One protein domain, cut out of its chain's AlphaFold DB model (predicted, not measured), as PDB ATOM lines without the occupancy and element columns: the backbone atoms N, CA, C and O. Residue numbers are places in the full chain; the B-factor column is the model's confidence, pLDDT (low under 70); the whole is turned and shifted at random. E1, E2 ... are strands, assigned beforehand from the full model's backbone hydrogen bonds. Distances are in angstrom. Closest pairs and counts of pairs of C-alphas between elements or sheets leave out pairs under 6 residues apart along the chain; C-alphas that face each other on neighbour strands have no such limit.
ATOM      1  N   PHE A 136      58.894  28.883  15.562       39.72
ATOM      2  CA  PHE A 136      57.929  27.958  16.175       39.72
ATOM      3  C   PHE A 136      56.813  28.658  16.957       39.72
ATOM      4  O   PHE A 136      55.756  28.073  17.157       39.72
ATOM      5  N   GLY A 137      56.982  29.928  17.329       42.09
ATOM      6  CA  GLY A 137      55.939  30.770  17.923       42.09
ATOM      7  C   GLY A 137      54.788  31.106  16.967       42.09
ATOM      8  O   GLY A 137      53.836  31.771  17.369       42.09
ATOM      9  N   GLN A 138      54.860  30.649  15.710       44.00
ATOM     10  CA  GLN A 138      53.731  30.641  14.779       44.00
ATOM     11  C   GLN A 138      52.869  29.369  14.864       44.00
ATOM     12  O   GLN A 138      51.764  29.366  14.319       44.00
ATOM     13  N   LEU A 139      53.297  28.329  15.592       44.72
ATOM     14  CA  LEU A 139      52.376  27.308  16.099       44.72
ATOM     15  C   LEU A 139      51.492  27.976  17.160       44.72
ATOM     16  O   LEU A 139      51.971  28.787  17.949       44.72
ATOM     17  N   ALA A 140      50.194  27.674  17.177       51.94
ATOM     18  CA  ALA A 140      49.177  28.358  17.988       51.94
ATOM     19  C   ALA A 140      49.316  28.190  19.526       51.94
ATOM     20  O   ALA A 140      48.362  28.426  20.263       51.94
ATOM     21  N   GLY A 141      50.496  27.805  20.011       59.31
ATOM     22  CA  GLY A 141      50.894  27.675  21.405       59.31
ATOM     23  C   GLY A 141      52.020  26.645  21.550       59.31
ATOM     24  O   GLY A 141      52.277  25.848  20.650       59.31
ATOM     25  N   THR A 142      52.695  26.644  22.697       73.88
ATOM     26  CA  THR A 142      53.620  25.570  23.089       73.88
ATOM     27  C   THR A 142      52.824  24.495  23.831       73.88
ATOM     28  O   THR A 142      52.045  24.875  24.710       73.88
ATOM     29  N   PRO A 143      52.998  23.192  23.535       84.19
ATOM     30  CA  PRO A 143      52.404  22.134  24.346       84.19
ATOM     31  C   PRO A 143      52.792  22.293  25.821       84.19
ATOM     32  O   PRO A 143      53.940  22.635  26.122       84.19
ATOM     33  N   ARG A 144      51.853  22.069  26.744       90.94
ATOM     34  CA  ARG A 144      52.109  22.138  28.193       90.94
ATOM     35  C   ARG A 144      51.749  20.822  28.853       90.94
ATOM     36  O   ARG A 144      50.752  20.209  28.498       90.94
ATOM     37  N   LEU A 145      52.546  20.413  29.830       91.31
ATOM     38  CA  LEU A 145      52.269  19.243  30.655       91.31
ATOM     39  C   LEU A 145      51.914  19.705  32.066       91.31
ATOM     40  O   LEU A 145      52.657  20.472  32.677       91.31
ATOM     41  N   TYR A 146      50.787  19.234  32.581       92.94
ATOM     42  CA  TYR A 146      50.368  19.437  33.964       92.94
ATOM     43  C   TYR A 146      50.553  18.140  34.736       92.94
ATOM     44  O   TYR A 146      50.231  17.080  34.217       92.94
ATOM     45  N   GLY A 147      51.077  18.223  35.961       91.75
ATOM     46  CA  GLY A 147      51.329  17.045  36.801       91.75
ATOM     47  C   GLY A 147      52.532  16.195  36.379       91.75
ATOM     48  O   GLY A 147      52.804  15.190  37.024       91.75
ATOM     49  N   ALA A 148      53.275  16.605  35.345       91.62
ATOM     50  CA  ALA A 148      54.503  15.938  34.930       91.62
ATOM     51  C   ALA A 148      55.595  16.041  36.008       91.62
ATOM     52  O   ALA A 148      55.938  17.133  36.466       91.62
ATOM     53  N   ASP A 149      56.159  14.893  36.370       91.62
ATOM     54  CA  ASP A 149      57.394  14.785  37.143       91.62
ATOM     55  C   ASP A 149      58.578  15.293  36.293       91.62
ATOM     56  O   ASP A 149      58.821  14.724  35.222       91.62
ATOM     57  N   PRO A 150      59.302  16.350  36.718       92.44
ATOM     58  CA  PRO A 150      60.419  16.917  35.961       92.44
ATOM     59  C   PRO A 150      61.617  15.969  35.806       92.44
ATOM     60  O   PRO A 150      62.458  16.223  34.946       92.44
ATOM     61  N   ASP A 151      61.691  14.892  36.596       93.00
ATOM     62  CA  ASP A 151      62.757  13.887  36.505       93.00
ATOM     63  C   ASP A 151      62.444  12.778  35.479       93.00
ATOM     64  O   ASP A 151      63.245  11.863  35.280       93.00
ATOM     65  N   LYS A 152      61.280  12.841  34.815       93.75
ATOM     66  CA  LYS A 152      60.848  11.891  33.778       93.75
ATOM     67  C   LYS A 152      60.956  12.486  32.380       93.75
ATOM     68  O   LYS A 152      60.980  13.700  32.185       93.75
ATOM     69  N   PHE A 153      60.970  11.606  31.386       93.31
ATOM     70  CA  PHE A 153      60.973  11.974  29.976       93.31
ATOM     71  C   PHE A 153      59.580  11.810  29.389       93.31
ATOM     72  O   PHE A 153      58.918  10.806  29.636       93.31
ATOM     73  N   TYR A 154      59.158  12.787  28.587       93.56
ATOM     74  CA  TYR A 154      57.863  12.773  27.920       93.56
ATOM     75  C   TYR A 154      58.042  12.993  26.428       93.56
ATOM     76  O   TYR A 154      58.770  13.900  26.018       93.56
ATOM     77  N   TRP A 155      57.348  12.207  25.616       92.69
ATOM     78  CA  TRP A 155      57.241  12.464  24.185       92.69
ATOM     79  C   TRP A 155      55.845  12.129  23.679       92.69
ATOM     80  O   TRP A 155      55.106  11.343  24.271       92.69
ATOM     81  N   LEU A 156      55.483  12.769  22.574       90.38
ATOM     82  CA  LEU A 156      54.252  12.483  21.860       90.38
ATOM     83  C   LEU A 156      54.521  11.299  20.928       90.38
ATOM     84  O   LEU A 156      55.266  11.439  19.961       90.38
ATOM     85  N   ASP A 157      53.971  10.136  21.256       89.38
ATOM     86  CA  ASP A 157      54.182   8.893  20.501       89.38
ATOM     87  C   ASP A 157      53.272   8.816  19.275       89.38
ATOM     88  O   ASP A 157      53.684   8.387  18.200       89.38
ATOM     89  N   ALA A 158      52.054   9.340  19.406       82.06
ATOM     90  CA  ALA A 158      51.106   9.424  18.311       82.06
ATOM     91  C   ALA A 158      50.430  10.794  18.273       82.06
ATOM     92  O   ALA A 158      49.867  11.249  19.268       82.06
ATOM     93  N   LEU A 159      50.455  11.412  17.091       85.75
ATOM     94  CA  LEU A 159      49.551  12.483  16.687       85.75
ATOM     95  C   LEU A 159      49.147  12.226  15.239       85.75
ATOM     96  O   LEU A 159      49.830  12.651  14.307       85.75
ATOM     97  N   TYR A 160      48.073  11.472  15.052       77.94
ATOM     98  CA  TYR A 160      47.581  11.128  13.726       77.94
ATOM     99  C   TYR A 160      46.057  11.169  13.676       77.94
ATOM    100  O   TYR A 160      45.371  11.124  14.700       77.94
ATOM    101  N   PHE A 161      45.546  11.288  12.457       71.62
ATOM    102  CA  PHE A 161      44.125  11.216  12.163       71.62
ATOM    103  C   PHE A 161      43.850   9.800  11.671       71.62
ATOM    104  O   PHE A 161      44.382   9.420  10.626       71.62
ATOM    105  N   ASP A 162      43.126   9.004  12.460       64.62
ATOM    106  CA  ASP A 162      42.736   7.666  12.026       64.62
ATOM    107  C   ASP A 162      41.525   7.784  11.097       64.62
ATOM    108  O   ASP A 162      40.535   8.456  11.397       64.62
ATOM    109  N   PHE A 163      41.645   7.190   9.916       60.50
ATOM    110  CA  PHE A 163      40.586   7.173   8.908       60.50
ATOM    111  C   PHE A 163      39.992   5.773   8.740       60.50
ATOM    112  O   PHE A 163      38.962   5.642   8.074       60.50
ATOM    113  N   ASP A 164      40.601   4.754   9.353       53.22
ATOM    114  CA  ASP A 164      40.134   3.374   9.298       53.22
ATOM    115  C   ASP A 164      39.126   3.149  10.427       53.22
ATOM    116  O   ASP A 164      39.397   2.526  11.448       53.22
ATOM    117  N   GLY A 165      37.919   3.691  10.242       50.84
ATOM    118  CA  GLY A 165      36.777   3.208  11.003       50.84
ATOM    119  C   GLY A 165      36.550   1.739  10.668       50.84
ATOM    120  O   GLY A 165      36.325   1.403   9.501       50.84
ATOM    121  N   ASP A 166      36.572   0.882  11.688       50.66
ATOM    122  CA  ASP A 166      35.992  -0.454  11.602       50.66
ATOM    123  C   ASP A 166      34.577  -0.364  11.002       50.66
ATOM    124  O   ASP A 166      33.888   0.660  11.105       50.66
ATOM    125  N   ALA A 167      34.126  -1.447  10.366       52.59
ATOM    126  CA  ALA A 167      32.848  -1.525   9.646       52.59
ATOM    127  C   ALA A 167      31.602  -1.122  10.475       52.59
ATOM    128  O   ALA A 167      30.523  -0.946   9.906       52.59
ATOM    129  N   ASP A 168      31.761  -0.937  11.788       56.00
ATOM    130  CA  ASP A 168      30.740  -0.509  12.740       56.00
ATOM    131  C   ASP A 168      30.568   1.025  12.852       56.00
ATOM    132  O   ASP A 168      29.627   1.486  13.495       56.00
ATOM    133  N   GLY A 169      31.381   1.834  12.158       55.19
ATOM    134  CA  GLY A 169      31.124   3.273  11.963       55.19
ATOM    135  C   GLY A 169      31.698   4.220  13.024       55.19
ATOM    136  O   GLY A 169      31.520   5.435  12.901       55.19
ATOM    137  N   ASP A 170      32.442   3.700  13.997       54.16
ATOM    138  CA  ASP A 170      33.150   4.484  15.014       54.16
ATOM    139  C   ASP A 170      34.592   4.773  14.560       54.16
ATOM    140  O   ASP A 170      35.558   4.186  15.035       54.16
ATOM    141  N   ALA A 171      34.752   5.665  13.578       55.84
ATOM    142  CA  ALA A 171      36.072   6.157  13.179       55.84
ATOM    143  C   ALA A 171      36.558   7.230  14.171       55.84
ATOM    144  O   ALA A 171      36.021   8.344  14.189       55.84
ATOM    145  N   ASP A 172      37.578   6.911  14.971       54.38
ATOM    146  CA  ASP A 172      38.281   7.878  15.818       54.38
ATOM    147  C   ASP A 172      39.115   8.825  14.951       54.38
ATOM    148  O   ASP A 172      40.156   8.469  14.415       54.38
ATOM    149  N   ARG A 173      38.677  10.075  14.803       67.88
ATOM    150  CA  ARG A 173      39.240  10.962  13.770       67.88
ATOM    151  C   ARG A 173      40.577  11.590  14.147       67.88
ATOM    152  O   ARG A 173      41.281  12.039  13.257       67.88
ATOM    153  N   LEU A 174      40.931  11.665  15.428       81.19
ATOM    154  CA  LEU A 174      42.191  12.236  15.926       81.19
ATOM    155  C   LEU A 174      42.609  11.495  17.195       81.19
ATOM    156  O   LEU A 174      41.841  11.463  18.160       81.19
ATOM    157  N   ARG A 175      43.842  10.980  17.211       86.81
ATOM    158  CA  ARG A 175      44.459  10.360  18.384       86.81
ATOM    159  C   ARG A 175      45.720  11.114  18.791       86.81
ATOM    160  O   ARG A 175      46.581  11.383  17.951       86.81
ATOM    161  N   ALA A 176      45.824  11.433  20.079       89.25
ATOM    162  CA  ALA A 176      47.015  12.007  20.698       89.25
ATOM    163  C   ALA A 176      47.451  11.141  21.889       89.25
ATOM    164  O   ALA A 176      46.669  10.963  22.823       89.25
ATOM    165  N   ILE A 177      48.682  10.620  21.862       91.56
ATOM    166  CA  ILE A 177      49.250   9.771  22.924       91.56
ATOM    167  C   ILE A 177      50.548  10.397  23.431       91.56
ATOM    168  O   ILE A 177      51.501  10.559  22.667       91.56
ATOM    169  N   LEU A 178      50.599  10.709  24.725       94.06
ATOM    170  CA  LEU A 178      51.812  11.106  25.430       94.06
ATOM    171  C   LEU A 178      52.363   9.909  26.210       94.06
ATOM    172  O   LEU A 178      51.659   9.338  27.045       94.06
ATOM    173  N   ILE A 179      53.629   9.571  25.987       95.25
ATOM    174  CA  ILE A 179      54.345   8.558  26.766       95.25
ATOM    175  C   ILE A 179      55.207   9.250  27.814       95.25
ATOM    176  O   ILE A 179      55.865  10.244  27.514       95.25
ATOM    177  N   GLN A 180      55.206   8.704  29.029       95.44
ATOM    178  CA  GLN A 180      56.157   9.018  30.092       95.44
ATOM    179  C   GLN A 180      57.125   7.848  30.252       95.44
ATOM    180  O   GLN A 180      56.682   6.703  30.316       95.44
ATOM    181  N   ALA A 181      58.420   8.123  30.381       93.88
ATOM    182  CA  ALA A 181      59.444   7.127  30.682       93.88
ATOM    183  C   ALA A 181      60.453   7.621  31.722       93.88
ATOM    184  O   ALA A 181      60.530   8.812  32.034       93.88
ATOM    185  N   ASP A 182      61.252   6.690  32.240       93.50
ATOM    186  CA  ASP A 182      62.293   6.980  33.228       93.50
ATOM    187  C   ASP A 182      63.541   7.623  32.606       93.50
ATOM    188  O   ASP A 182      64.293   8.307  33.297       93.50
ATOM    189  N   ASP A 183      63.767   7.417  31.307       92.19
ATOM    190  CA  ASP A 183      64.915   7.937  30.570       92.19
ATOM    191  C   ASP A 183      64.557   8.309  29.117       92.19
ATOM    192  O   ASP A 183      63.480   7.999  28.605       92.19
ATOM    193  N   ALA A 184      65.492   8.967  28.427       88.06
ATOM    194  CA  ALA A 184      65.337   9.344  27.020       88.06
ATOM    195  C   ALA A 184      65.299   8.146  26.050       88.06
ATOM    196  O   ALA A 184      64.976   8.330  24.879       88.06
ATOM    197  N   ALA A 185      65.668   6.940  26.501       86.81
ATOM    198  CA  ALA A 185      65.603   5.720  25.698       86.81
ATOM    199  C   ALA A 185      64.217   5.055  25.762       86.81
ATOM    200  O   ALA A 185      63.964   4.104  25.023       86.81
ATOM    201  N   GLY A 186      63.324   5.559  26.617       89.12
ATOM    202  CA  GLY A 186      61.973   5.045  26.784       89.12
ATOM    203  C   GLY A 186      61.872   3.867  27.754       89.12
ATOM    204  O   GLY A 186      60.879   3.138  27.717       89.12
ATOM    205  N   THR A 187      62.866   3.653  28.622       90.50
ATOM    206  CA  THR A 187      62.817   2.583  29.628       90.50
ATOM    207  C   THR A 187      61.617   2.783  30.555       90.50
ATOM    208  O   THR A 187      61.390   3.880  31.069       90.50
ATOM    209  N   ASN A 188      60.839   1.715  30.763       91.81
ATOM    210  CA  ASN A 188      59.568   1.736  31.498       91.81
ATOM    211  C   ASN A 188      58.546   2.749  30.944       91.81
ATOM    212  O   ASN A 188      57.713   3.257  31.693       91.81
ATOM    213  N   GLY A 189      58.607   3.033  29.639       93.06
ATOM    214  CA  GLY A 189      57.650   3.896  28.958       93.06
ATOM    215  C   GLY A 189      56.211   3.394  29.103       93.06
ATOM    216  O   GLY A 189      55.927   2.230  28.818       93.06
ATOM    217  N   PHE A 190      55.297   4.270  29.517       95.38
ATOM    218  CA  PHE A 190      53.863   3.992  29.557       95.38
ATOM    219  C   PHE A 190      53.049   5.205  29.103       95.38
ATOM    220  O   PHE A 190      53.494   6.350  29.197       95.38
ATOM    221  N   THR A 191      51.833   4.957  28.617       96.25
ATOM    222  CA  THR A 191      50.914   6.019  28.199       96.25
ATOM    223  C   THR A 191      50.469   6.840  29.398       96.25
ATOM    224  O   THR A 191      49.700   6.357  30.232       96.25
ATOM    225  N   ALA A 192      50.963   8.074  29.466       93.25
ATOM    226  CA  ALA A 192      50.696   9.018  30.538       93.25
ATOM    227  C   ALA A 192      49.476   9.887  30.249       93.25
ATOM    228  O   ALA A 192      48.716  10.182  31.163       93.25
ATOM    229  N   SER A 193      49.237  10.255  28.994       93.50
ATOM    230  CA  SER A 193      48.017  10.956  28.591       93.50
ATOM    231  C   SER A 193      47.539  10.404  27.263       93.50
ATOM    232  O   SER A 193      48.353  10.120  26.382       93.50
ATOM    233  N   GLU A 194      46.230  10.269  27.100       93.12
ATOM    234  CA  GLU A 194      45.654   9.781  25.855       93.12
ATOM    235  C   GLU A 194      44.327  10.468  25.562       93.12
ATOM    236  O   GLU A 194      43.496  10.665  26.445       93.12
ATOM    237  N   TYR A 195      44.135  10.848  24.304       90.06
ATOM    238  CA  TYR A 195      42.900  11.452  23.843       90.06
ATOM    239  C   TYR A 195      42.496  10.894  22.492       90.06
ATOM    240  O   TYR A 195      43.311  10.810  21.569       90.06
ATOM    241  N   PHE A 196      41.207  10.590  22.395       86.75
ATOM    242  CA  PHE A 196      40.537  10.129  21.194       86.75
ATOM    243  C   PHE A 196      39.356  11.046  20.917       86.75
ATOM    244  O   PHE A 196      38.501  11.258  21.783       86.75
ATOM    245  N   VAL A 197      39.291  11.584  19.703       78.69
ATOM    246  CA  VAL A 197      38.070  12.228  19.223       78.69
ATOM    247  C   VAL A 197      37.140  11.155  18.673       78.69
ATOM    248  O   VAL A 197      37.251  10.788  17.502       78.69
ATOM    249  N   SER A 198      36.188  10.711  19.496       68.31
ATOM    250  CA  SER A 198      35.038   9.949  18.997       68.31
ATOM    251  C   SER A 198      34.240  10.817  18.011       68.31
ATOM    252  O   SER A 198      34.081  12.025  18.226       68.31
ATOM    253  N   GLY A 199      33.784  10.224  16.902       62.00
ATOM    254  CA  GLY A 199      33.408  10.886  15.640       62.00
ATOM    255  C   GLY A 199      32.305  11.964  15.645       62.00
ATOM    256  O   GLY A 199      31.891  12.395  14.567       62.00
ATOM    257  N   THR A 200      31.827  12.426  16.803       64.62
ATOM    258  CA  THR A 200      30.794  13.468  16.933       64.62
ATOM    259  C   THR A 200      31.306  14.854  17.334       64.62
ATOM    260  O   THR A 200      30.537  15.810  17.238       64.62
ATOM    261  N   GLU A 201      32.553  15.014  17.795       72.69
ATOM    262  CA  GLU A 201      33.060  16.347  18.163       72.69
ATOM    263  C   GLU A 201      33.588  17.118  16.942       72.69
ATOM    264  O   GLU A 201      34.595  16.751  16.338       72.69
ATOM    265  N   GLU A 202      32.940  18.233  16.599       73.38
ATOM    266  CA  GLU A 202      33.455  19.174  15.600       73.38
ATOM    267  C   GLU A 202      34.579  20.029  16.218       73.38
ATOM    268  O   GLU A 202      34.374  20.735  17.209       73.38
ATOM    269  N   LYS A 203      35.780  19.978  15.627       79.19
ATOM    270  CA  LYS A 203      36.919  20.848  15.976       79.19
ATOM    271  C   LYS A 203      37.142  21.860  14.851       79.19
ATOM    272  O   LYS A 203      37.033  21.519  13.682       79.19
ATOM    273  N   SER A 204      37.426  23.113  15.177       79.62
ATOM    274  CA  SER A 204      37.721  24.158  14.189       79.62
ATOM    275  C   SER A 204      38.470  25.328  14.784       79.62
ATOM    276  O   SER A 204      38.369  25.599  15.983       79.62
ATOM    277  N   GLY A 205      39.193  26.053  13.931       82.75
ATOM    278  CA  GLY A 205      40.016  27.163  14.381       82.75
ATOM    279  C   GLY A 205      41.202  26.706  15.225       82.75
ATOM    280  O   GLY A 205      41.524  25.521  15.327       82.75
ATOM    281  N   LYS A 206      41.821  27.679  15.888       83.19
ATOM    282  CA  LYS A 206      42.839  27.445  16.911       83.19
ATOM    283  C   LYS A 206      42.163  26.974  18.188       83.19
ATOM    284  O   LYS A 206      41.451  27.748  18.829       83.19
ATOM    285  N   GLN A 207      42.388  25.720  18.554       84.25
ATOM    286  CA  GLN A 207      41.881  25.126  19.781       84.25
ATOM    287  C   GLN A 207      43.021  24.591  20.625       84.25
ATOM    288  O   GLN A 207      44.009  24.061  20.127       84.25
ATOM    289  N   THR A 208      42.839  24.680  21.930       88.00
ATOM    290  CA  THR A 208      43.698  24.001  22.884       88.00
ATOM    291  C   THR A 208      43.030  22.696  23.281       88.00
ATOM    292  O   THR A 208      41.973  22.701  23.913       88.00
ATOM    293  N   LEU A 209      43.632  21.579  22.887       88.81
ATOM    294  CA  LEU A 209      43.160  20.249  23.229       88.81
ATOM    295  C   LEU A 209      43.707  19.836  24.596       88.81
ATOM    296  O   LEU A 209      44.917  19.812  24.796       88.81
ATOM    297  N   MET A 210      42.820  19.482  25.523       92.56
ATOM    298  CA  MET A 210      43.207  18.896  26.806       92.56
ATOM    299  C   MET A 210      43.180  17.374  26.677       92.56
ATOM    300  O   MET A 210      42.110  16.772  26.631       92.56
ATOM    301  N   VAL A 211      44.359  16.770  26.598       89.81
ATOM    302  CA  VAL A 211      44.572  15.326  26.554       89.81
ATOM    303  C   VAL A 211      44.611  14.820  28.001       89.81
ATOM    304  O   VAL A 211      45.572  15.127  28.717       89.81
ATOM    305  N   PRO A 212      43.560  14.123  28.472       92.31
ATOM    306  CA  PRO A 212      43.452  13.708  29.863       92.31
ATOM    307  C   PRO A 212      44.523  12.675  30.217       92.31
ATOM    308  O   PRO A 212      45.104  12.024  29.347       92.31
ATOM    309  N   GLU A 213      44.766  12.523  31.517       94.75
ATOM    310  CA  GLU A 213      45.636  11.466  32.017       94.75
ATOM    311  C   GLU A 213      45.132  10.078  31.604       94.75
ATOM    312  O   GLU A 213      43.929   9.809  31.551       94.75
ATOM    313  N   ALA A 214      46.075   9.184  31.346       92.75
ATOM    314  CA  ALA A 214      45.851   7.771  31.114       92.75
ATOM    315  C   ALA A 214      46.576   6.967  32.197       92.75
ATOM    316  O   ALA A 214      47.573   7.413  32.767       92.75
ATOM    317  N   ASN A 215      46.060   5.775  32.503       90.06
ATOM    318  CA  ASN A 215      46.669   4.826  33.445       90.06
ATOM    319  C   ASN A 215      46.977   5.392  34.852       90.06
ATOM    320  O   ASN A 215      47.832   4.858  35.553       90.06
ATOM    321  N   GLY A 216      46.275   6.451  35.280       91.50
ATOM    322  CA  GLY A 216      46.473   7.087  36.589       91.50
ATOM    323  C   GLY A 216      47.809   7.821  36.740       91.50
ATOM    324  O   GLY A 216      48.333   7.893  37.851       91.50
ATOM    325  N   SER A 217      48.382   8.321  35.641       92.31
ATOM    326  CA  SER A 217      49.685   8.997  35.620       92.31
ATOM    327  C   SER A 217      49.732  10.315  36.405       92.31
ATOM    328  O   SER A 217      50.810  10.743  36.808       92.31
ATOM    329  N   GLY A 218      48.597  10.991  36.603       94.12
ATOM    330  CA  GLY A 218      48.533  12.375  37.074       94.12
ATOM    331  C   GLY A 218      48.879  13.415  36.003       94.12
ATOM    332  O   GLY A 218      48.838  14.611  36.299       94.12
ATOM    333  N   VAL A 219      49.231  12.995  34.782       92.12
ATOM    334  CA  VAL A 219      49.789  13.860  33.735       92.12
ATOM    335  C   VAL A 219      48.733  14.215  32.698       92.12
ATOM    336  O   VAL A 219      48.158  13.341  32.057       92.12
ATOM    337  N   VAL A 220      48.509  15.512  32.488       93.25
ATOM    338  CA  VAL A 220      47.581  16.047  31.478       93.25
ATOM    339  C   VAL A 220      48.368  16.858  30.453       93.25
ATOM    340  O   VAL A 220      49.114  17.766  30.825       93.25
ATOM    341  N   LEU A 221      48.179  16.567  29.166       92.38
ATOM    342  CA  LEU A 221      48.798  17.305  28.063       92.38
ATOM    343  C   LEU A 221      47.826  18.355  27.512       92.38
ATOM    344  O   LEU A 221      46.732  18.045  27.062       92.38
ATOM    345  N   GLU A 222      48.245  19.610  27.497       93.12
ATOM    346  CA  GLU A 222      47.597  20.698  26.771       93.12
ATOM    347  C   GLU A 222      48.285  20.864  25.416       93.12
ATOM    348  O   GLU A 222      49.439  21.291  25.341       93.12
ATOM    349  N   LEU A 223      47.578  20.516  24.343       90.50
ATOM    350  CA  LEU A 223      48.079  20.516  22.976       90.50
ATOM    351  C   LEU A 223      47.352  21.585  22.138       90.50
ATOM    352  O   LEU A 223      46.208  21.378  21.730       90.50
ATOM    353  N   PRO A 224      47.980  22.738  21.865       88.12
ATOM    354  CA  PRO A 224      47.415  23.740  20.968       88.12
ATOM    355  C   PRO A 224      47.489  23.258  19.513       88.12
ATOM    356  O   PRO A 224      48.570  23.014  18.982       88.12
ATOM    357  N   LEU A 225      46.331  23.137  18.865       84.75
ATOM    358  CA  LEU A 225      46.160  22.707  17.479       84.75
ATOM    359  C   LEU A 225      45.399  23.779  16.689       84.75
ATOM    360  O   LEU A 225      44.462  24.392  17.194       84.75
ATOM    361  N   ASP A 226      45.789  24.005  15.438       83.31
ATOM    362  CA  ASP A 226      45.055  24.868  14.510       83.31
ATOM    363  C   ASP A 226      44.371  24.004  13.449       83.31
ATOM    364  O   ASP A 226      45.027  23.445  12.572       83.31
ATOM    365  N   PHE A 227      43.050  23.874  13.553       76.44
ATOM    366  CA  PHE A 227      42.219  23.110  12.623       76.44
ATOM    367  C   PHE A 227      41.809  23.929  11.381       76.44
ATOM    368  O   PHE A 227      40.995  23.461  10.586       76.44
TER     369      PHE A 227
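This is residues 136 to 227 of the 819 residues of an uncharacterized protein of Sphingomonadales bacterium CG12_big_fil_rev_8_21_14_0_65_65_10 (UniProt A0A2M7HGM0). Two small three-stranded sheets make a loose sandwich, partly face to face with their strands crossed: E1, E6 and E5 form one sheet, and E2, E3 and E4 the other. The sheets come closest where E4 nears the adjoining ends of E5 and E6, while E2 stays away from both of these, and the long link from E2 to E3 reaches far from the mean of the C-alphas. The printed part has 92 residues with no named helix and six strands, E1 to E6 in chain order; the class is all strand, though only 38 residues are in named elements. Both sheets, in the orders E1, E6, E5 and E2, E3, E4, are antiparallel. The whole is compact, with a radius of gyration of the C-alphas of 14.2 A and spans of 40 by 33 by 21 A.

Begin with E1, residues 144 to 146, an edge strand antiparallel to E6, residues 220 to 226; look for N 144 and O 222, 2.9 A apart and within hydrogen-bond range. A short link leads from E1 to E2, residues 153 to 160, in the other sheet, and these two strands are apart. E2 forms a hairpin with E3, residues 175 to 181, where N 155 is 3.1 A from O 179. E3 forms a hairpin with E4, residues 190 to 196, where N 178 is 2.9 A from O 193. E2, E3 and E4 are a meander, each strand the antiparallel neighbour of the one before, and their sheet is twisted. A short link returns to the first sheet at E5, residues 206 to 211, which forms a hairpin with E6; N 209 is 2.8 A from O 223. In this sandwich, two sheets face to face, the facing parts are 9.7 A centre to centre and the strands of the one stand at 48 degrees to those of the other. Between the sheets, the closest C-alphas of E4 and E5 are Tyr 195 and Val 211, 5.0 A apart; those of E4 and E6 are Ser 193 and Val 220, 5.9 A.

Find C-alpha 144 at (52.109, 22.138, 28.193), where E1 begins its 6.6 A. E2 starts at C-alpha 153, (60.973, 11.974, 29.976), and runs 21.1 A. E3 measures 19.7 A, E4 16.9 A and E5 15.6 A. E6 runs 19.3 A to C-alpha 226 at (45.055, 24.868, 14.510).

The farthest C-alphas, Asp 151 and Ala 167, are 43.1 A apart. The one long link is E2 to E3, and the printed part has no cut. Mean pLDDT of the printed part is 81.0; residues 136 to 141, 162 to 173 and 198 to 200 of this model are under 70.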